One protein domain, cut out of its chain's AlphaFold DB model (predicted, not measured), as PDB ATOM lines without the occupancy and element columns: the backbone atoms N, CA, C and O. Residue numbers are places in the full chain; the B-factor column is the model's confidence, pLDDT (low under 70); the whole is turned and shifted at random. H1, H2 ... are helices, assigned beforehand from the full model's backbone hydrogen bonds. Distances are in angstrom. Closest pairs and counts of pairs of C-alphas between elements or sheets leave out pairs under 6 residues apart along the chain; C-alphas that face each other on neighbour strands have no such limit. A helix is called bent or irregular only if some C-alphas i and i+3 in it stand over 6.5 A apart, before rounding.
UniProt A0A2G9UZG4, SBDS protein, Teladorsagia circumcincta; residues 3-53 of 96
ATOM      1  N   VAL A   3      -6.564 -29.572  18.885       90.44
ATOM      2  CA  VAL A   3      -8.006 -29.522  19.129       90.44
ATOM      3  C   VAL A   3      -8.385 -30.613  20.110       90.44
ATOM      4  O   VAL A   3      -7.692 -31.626  20.238       90.44
ATOM      5  N   ASN A   4      -9.495 -30.402  20.804       89.06
ATOM      6  CA  ASN A   4     -10.142 -31.481  21.525       89.06
ATOM      7  C   ASN A   4     -10.857 -32.375  20.484       89.06
ATOM      8  O   ASN A   4     -11.641 -31.843  19.692       89.06
ATOM      9  N   PRO A   5     -10.590 -33.694  20.447       84.12
ATOM     10  CA  PRO A   5     -11.129 -34.585  19.416       84.12
ATOM     11  C   PRO A   5     -12.655 -34.737  19.496       84.12
ATOM     12  O   PRO A   5     -13.310 -34.867  18.463       84.12
ATOM     13  N   ASP A   6     -13.230 -34.644  20.697       86.00
ATOM     14  CA  ASP A   6     -14.665 -34.821  20.938       86.00
ATOM     15  C   ASP A   6     -15.469 -33.608  20.440       86.00
ATOM     16  O   ASP A   6     -16.524 -33.739  19.824       86.00
ATOM     17  N   THR A   7     -14.952 -32.399  20.675       87.75
ATOM     18  CA  THR A   7     -15.640 -31.142  20.320       87.75
ATOM     19  C   THR A   7     -15.177 -30.542  18.994       87.75
ATOM     20  O   THR A   7     -15.829 -29.637  18.472       87.75
ATOM     21  N   LYS A   8     -14.035 -31.000  18.466       83.69
ATOM     22  CA  LYS A   8     -13.327 -30.440  17.301       83.69
ATOM     23  C   LYS A   8     -12.995 -28.947  17.435       83.69
ATOM     24  O   LYS A   8     -12.732 -28.273  16.439       83.69
ATOM     25  N   ARG A   9     -12.994 -28.409  18.662       86.50
ATOM     26  CA  ARG A   9     -12.685 -27.001  18.944       86.50
ATOM     27  C   ARG A   9     -11.225 -26.819  19.368       86.50
ATOM     28  O   ARG A   9     -10.653 -27.723  19.986       86.50
ATOM     29  N   PRO A  10     -10.617 -25.655  19.067       89.38
ATOM     30  CA  PRO A  10      -9.295 -25.309  19.578       89.38
ATOM     31  C   PRO A  10      -9.277 -25.332  21.107       89.38
ATOM     32  O   PRO A  10     -10.199 -24.826  21.749       89.38
ATOM     33  N   ILE A  11      -8.216 -25.894  21.686       89.94
ATOM     34  CA  ILE A  11      -8.009 -25.863  23.137       89.94
ATOM     35  C   ILE A  11      -7.392 -24.502  23.503       89.94
ATOM     36  O   ILE A  11      -6.360 -24.147  22.924       89.94
ATOM     37  N   PRO A  12      -7.981 -23.731  24.437       91.50
ATOM     38  CA  PRO A  12      -7.407 -22.465  24.884       91.50
ATOM     39  C   PRO A  12      -6.032 -22.656  25.531       91.50
ATOM     40  O   PRO A  12      -5.806 -23.629  26.252       91.50
ATOM     41  N   THR A  13      -5.132 -21.687  25.350       90.81
ATOM     42  CA  THR A  13      -3.793 -21.708  25.967       90.81
ATOM     43  C   THR A  13      -3.858 -21.789  27.490       90.81
ATOM     44  O   THR A  13      -3.113 -22.557  28.083       90.81
ATOM     45  N   SER A  14      -4.829 -21.119  28.116       92.94
ATOM     46  CA  SER A  14      -5.041 -21.165  29.568       92.94
ATOM     47  C   SER A  14      -5.336 -22.567  30.110       92.94
ATOM     48  O   SER A  14      -5.006 -22.856  31.257       92.94
ATOM     49  N   VAL A  15      -5.948 -23.448  29.311       91.31
ATOM     50  CA  VAL A  15      -6.190 -24.848  29.698       91.31
ATOM     51  C   VAL A  15      -4.893 -25.648  29.619       91.31
ATOM     52  O   VAL A  15      -4.612 -26.449  30.506       91.31
ATOM     53  N   ILE A  16      -4.080 -25.400  28.590       90.69
ATOM     54  CA  ILE A  16      -2.772 -26.046  28.422       90.69
ATOM     55  C   ILE A  16      -1.829 -25.633  29.558       90.69
ATOM     56  O   ILE A  16      -1.182 -26.497  30.144       90.69
ATOM     57  N   ASP A  17      -1.798 -24.348  29.919       90.44
ATOM     58  CA  ASP A  17      -0.962 -23.835  31.011       90.44
ATOM     59  C   ASP A  17      -1.350 -24.443  32.364       90.44
ATOM     60  O   ASP A  17      -0.480 -24.875  33.122       90.44
ATOM     61  N   LYS A  18      -2.655 -24.549  32.651       91.81
ATOM     62  CA  LYS A  18      -3.148 -25.228  33.860       91.81
ATOM     63  C   LYS A  18      -2.727 -26.696  33.894       91.81
ATOM     64  O   LYS A  18      -2.180 -27.139  34.899       91.81
ATOM     65  N   ALA A  19      -2.902 -27.420  32.789       91.62
ATOM     66  CA  ALA A  19      -2.513 -28.826  32.703       91.62
ATOM     67  C   ALA A  19      -0.994 -29.024  32.874       91.62
ATOM     68  O   ALA A  19      -0.566 -29.955  33.552       91.62
ATOM     69  N   LEU A  20      -0.159 -28.139  32.314       90.81
ATOM     70  CA  LEU A  20       1.295 -28.175  32.525       90.81
ATOM     71  C   LEU A  20       1.673 -27.969  33.998       90.81
ATOM     72  O   LEU A  20       2.591 -28.631  34.489       90.81
ATOM     73  N   HIS A  21       0.966 -27.073  34.692       90.06
ATOM     74  CA  HIS A  21       1.180 -26.812  36.113       90.06
ATOM     75  C   HIS A  21       0.759 -28.006  36.985       90.06
ATOM     76  O   HIS A  21       1.506 -28.401  37.878       90.06
ATOM     77  N   GLU A  22      -0.393 -28.615  36.699       90.31
ATOM     78  CA  GLU A  22      -0.895 -29.815  37.390       90.31
ATOM     79  C   GLU A  22       0.005 -31.039  37.171       90.31
ATOM     80  O   GLU A  22       0.217 -31.829  38.085       90.31
ATOM     81  N   LEU A  23       0.610 -31.166  35.986       89.69
ATOM     82  CA  LEU A  23       1.589 -32.212  35.671       89.69
ATOM     83  C   LEU A  23       2.985 -31.945  36.261       89.69
ATOM     84  O   LEU A  23       3.914 -32.714  36.004       89.69
ATOM     85  N   HIS A  24       3.162 -30.843  37.000       88.81
ATOM     86  CA  HIS A  24       4.450 -30.380  37.523       88.81
ATOM     87  C   HIS A  24       5.554 -30.343  36.447       88.81
ATOM     88  O   HIS A  24       6.719 -30.679  36.695       88.81
ATOM     89  N   PHE A  25       5.202 -29.948  35.219       88.88
ATOM     90  CA  PHE A  25       6.153 -29.917  34.114       88.88
ATOM     91  C   PHE A  25       7.143 -28.756  34.282       88.88
ATOM     92  O   PHE A  25       6.786 -27.585  34.184       88.88
ATOM     93  N   SER A  26       8.420 -29.078  34.501       88.06
ATOM     94  CA  SER A  26       9.488 -28.076  34.603       88.06
ATOM     95  C   SER A  26      10.002 -27.645  33.228       88.06
ATOM     96  O   SER A  26      10.666 -28.414  32.526       88.06
ATOM     97  N   LEU A  27       9.749 -26.383  32.882       86.31
ATOM     98  CA  LEU A  27      10.321 -25.719  31.711       86.31
ATOM     99  C   LEU A  27      11.807 -25.419  31.942       86.31
ATOM    100  O   LEU A  27      12.198 -24.886  32.979       86.31
ATOM    101  N   LYS A  28      12.649 -25.758  30.964       89.44
ATOM    102  CA  LYS A  28      14.104 -25.561  31.010       89.44
ATOM    103  C   LYS A  28      14.490 -24.416  30.069       89.44
ATOM    104  O   LYS A  28      14.508 -24.643  28.860       89.44
ATOM    105  N   PRO A  29      14.863 -23.224  30.569       88.06
ATOM    106  CA  PRO A  29      15.177 -22.068  29.718       88.06
ATOM    107  C   PRO A  29      16.295 -22.332  28.699       88.06
ATOM    108  O   PRO A  29      16.265 -21.813  27.590       88.06
ATOM    109  N   ASN A  30      17.247 -23.204  29.048       91.81
ATOM    110  CA  ASN A  30      18.400 -23.544  28.210       91.81
ATOM    111  C   ASN A  30      18.086 -24.556  27.088       91.81
ATOM    112  O   ASN A  30      18.980 -24.921  26.327       91.81
ATOM    113  N   ARG A  31      16.848 -25.062  26.986       89.44
ATOM    114  CA  ARG A  31      16.420 -25.977  25.914       89.44
ATOM    115  C   ARG A  31      15.541 -25.257  24.905       89.44
ATOM    116  O   ARG A  31      14.738 -24.404  25.261       89.44
ATOM    117  N   ASN A  32      15.619 -25.664  23.640       93.25
ATOM    118  CA  ASN A  32      14.767 -25.063  22.621       93.25
ATOM    119  C   ASN A  32      13.279 -25.407  22.847       93.25
ATOM    120  O   ASN A  32      12.933 -26.478  23.354       93.25
ATOM    121  N   ALA A  33      12.391 -24.492  22.456       90.81
ATOM    122  CA  ALA A  33      10.952 -24.639  22.679       90.81
ATOM    123  C   ALA A  33      10.363 -25.869  21.967       90.81
ATOM    124  O   ALA A  33       9.465 -26.524  22.491       90.81
ATOM    125  N   LYS A  34      10.893 -26.229  20.790       90.44
ATOM    126  CA  LYS A  34      10.407 -27.366  19.995       90.44
ATOM    127  C   LYS A  34      10.648 -28.707  20.693       90.44
ATOM    128  O   LYS A  34       9.751 -29.541  20.727       90.44
ATOM    129  N   GLN A  35      11.836 -28.917  21.252       92.38
ATOM    130  CA  GLN A  35      12.190 -30.116  22.011       92.38
ATOM    131  C   GLN A  35      11.354 -30.208  23.281       92.38
ATOM    132  O   GLN A  35      10.789 -31.260  23.554       92.38
ATOM    133  N   GLN A  36      11.209 -29.098  24.009       91.31
ATOM    134  CA  GLN A  36      10.374 -29.070  25.209       91.31
ATOM    135  C   GLN A  36       8.909 -29.390  24.887       91.31
ATOM    136  O   GLN A  36       8.291 -30.179  25.590       91.31
ATOM    137  N   ALA A  37       8.372 -28.862  23.783       90.25
ATOM    138  CA  ALA A  37       7.024 -29.194  23.332       90.25
ATOM    139  C   ALA A  37       6.881 -30.683  22.970       90.25
ATOM    140  O   ALA A  37       5.881 -31.301  23.328       90.25
ATOM    141  N   LEU A  38       7.874 -31.282  22.302       91.25
ATOM    142  CA  LEU A  38       7.866 -32.716  21.981       91.25
ATOM    143  C   LEU A  38       7.894 -33.604  23.235       91.25
ATOM    144  O   LEU A  38       7.307 -34.681  23.213       91.25
ATOM    145  N   GLU A  39       8.521 -33.149  24.322       90.06
ATOM    146  CA  GLU A  39       8.516 -33.838  25.620       90.06
ATOM    147  C   GLU A  39       7.217 -33.604  26.414       90.06
ATOM    148  O   GLU A  39       6.755 -34.498  27.124       90.06
ATOM    149  N   ALA A  40       6.619 -32.416  26.301       90.19
ATOM    150  CA  ALA A  40       5.411 -32.037  27.031       90.19
ATOM    151  C   ALA A  40       4.129 -32.636  26.431       90.19
ATOM    152  O   ALA A  40       3.246 -33.054  27.173       90.19
ATOM    153  N   ILE A  41       4.014 -32.700  25.098       90.69
ATOM    154  CA  ILE A  41       2.796 -33.152  24.401       90.69
ATOM    155  C   ILE A  41       2.352 -34.570  24.817       90.69
ATOM    156  O   ILE A  41       1.158 -34.741  25.064       90.69
ATOM    157  N   PRO A  42       3.238 -35.585  24.919       89.56
ATOM    158  CA  PRO A  42       2.844 -36.916  25.382       89.56
ATOM    159  C   PRO A  42       2.294 -36.908  26.810       89.56
ATOM    160  O   PRO A  42       1.270 -37.527  27.057       89.56
ATOM    161  N   LYS A  43       2.911 -36.143  27.719       89.88
ATOM    162  CA  LYS A  43       2.447 -36.009  29.109       89.88
ATOM    163  C   LYS A  43       1.108 -35.282  29.191       89.88
ATOM    164  O   LYS A  43       0.210 -35.692  29.913       89.88
ATOM    165  N   LEU A  44       0.940 -34.228  28.393       90.31
ATOM    166  CA  LEU A  44      -0.325 -33.501  28.301       90.31
ATOM    167  C   LEU A  44      -1.472 -34.391  27.816       90.31
ATOM    168  O   LEU A  44      -2.598 -34.190  28.258       90.31
ATOM    169  N   ARG A  45      -1.209 -35.390  26.963       88.50
ATOM    170  CA  ARG A  45      -2.232 -36.353  26.512       88.50
ATOM    171  C   ARG A  45      -2.786 -37.234  27.634       88.50
ATOM    172  O   ARG A  45      -3.885 -37.753  27.474       88.50
ATOM    173  N   GLU A  46      -2.051 -37.403  28.732       86.38
ATOM    174  CA  GLU A  46      -2.508 -38.164  29.902       86.38
ATOM    175  C   GLU A  46      -3.509 -37.358  30.742       86.38
ATOM    176  O   GLU A  46      -4.453 -37.927  31.283       86.38
ATOM    177  N   ALA A  47      -3.342 -36.030  30.805       86.62
ATOM    178  CA  ALA A  47      -4.226 -35.133  31.552       86.62
ATOM    179  C   ALA A  47      -5.420 -34.626  30.725       86.62
ATOM    180  O   ALA A  47      -6.533 -34.518  31.236       86.62
ATOM    181  N   ILE A  48      -5.203 -34.296  29.447       88.44
ATOM    182  CA  ILE A  48      -6.222 -33.721  28.560       88.44
ATOM    183  C   ILE A  48      -6.260 -34.444  27.208       88.44
ATOM    184  O   ILE A  48      -5.232 -34.715  26.585       88.44
ATOM    185  N   ARG A  49      -7.467 -34.713  26.692       85.75
ATOM    186  CA  ARG A  49      -7.636 -35.269  25.342       85.75
ATOM    187  C   ARG A  49      -7.300 -34.212  24.294       85.75
ATOM    188  O   ARG A  49      -8.073 -33.281  24.069       85.75
ATOM    189  N   LEU A  50      -6.144 -34.369  23.653       89.31
ATOM    190  CA  LEU A  50      -5.646 -33.465  22.618       89.31
ATOM    191  C   LEU A  50      -5.208 -34.241  21.371       89.31
ATOM    192  O   LEU A  50      -4.441 -35.206  21.442       89.31
ATOM    193  N   GLU A  51      -5.636 -33.763  20.210       86.69
ATOM    194  CA  GLU A  51      -5.221 -34.279  18.909       86.69
ATOM    195  C   GLU A  51      -4.702 -33.138  18.028       86.69
ATOM    196  O   GLU A  51      -5.006 -31.961  18.245       86.69
ATOM    197  N   ARG A  52      -3.875 -33.469  17.030       86.75
ATOM    198  CA  ARG A  52      -3.548 -32.502  15.981       86.75
ATOM    199  C   ARG A  52      -4.804 -32.246  15.160       86.75
ATOM    200  O   ARG A  52      -5.455 -33.184  14.722       86.75
ATOM    201  N   ALA A  53      -5.109 -30.973  14.940       86.31
ATOM    202  CA  ALA A  53      -6.167 -30.599  14.018       86.31
ATOM    203  C   ALA A  53      -5.818 -31.115  12.616       86.31
ATOM    204  O   ALA A  53      -4.765 -30.748  12.090       86.31
TER     205      ALA A  53
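This is residues 3 to 53 of the 96 residues of the protein "SBDS protein" of Teladorsagia circumcincta (UniProt A0A2G9UZG4). Two helices stand about perpendicular to each other, the last part of H2 packing on H1, in an elongated body whose long axis is finished at both ends by stretches with no named element. At one end the link between the helices swings out, and residues 29 to 35, of which 33 to 35 belong to H2, stick out; toward the other end the first and last printed residues, Val 3 and Ala 53, come back near each other, their C-alphas 5.5 A apart. The printed part has 51 residues, with two named helices in the order H1, H2 and no named strand. The class is all helix, though under half of the residues, 25 of 51, are in named elements. The whole is only just compact, close to loose, with a radius of gyration of the C-alphas of 11.3 A and spans of 36 by 20 by 17 A.

The printed part begins at Val 3, C-alpha (-8.006, -29.522, 19.129), and residues 3 to 12 come before the first helix. H1 is residues 13 to 22, 14.3 A long, beginning at C-alpha 13 (-3.793, -21.708, 25.967). H2 is residues 33 to 47, 20.5 A long, ending at C-alpha 47 (-4.226, -35.133, 31.552). H2 is neither bent nor irregular, but only just: C-alphas 39 and 42 are 6.5 A apart.

H1 and H2 touch, with the C-alphas of Ala 19 and Ala 47 closest at 6.6 A. Their lines are about perpendicular at 75 degrees. Every O i to N i+4 pair is within hydrogen-bond range in H1, and 7 of 11 are in H2.

The two C-alphas farthest apart, those of Thr 7 and Asn 30, are 35.8 A apart. The C-alphas of Val 3 and Ala 53 are 5.5 A apart. The link from H1 to H2 is short, with 10 residues. The printed part has no cut. Its mean pLDDT is 89.3, and no printed residue is under 70.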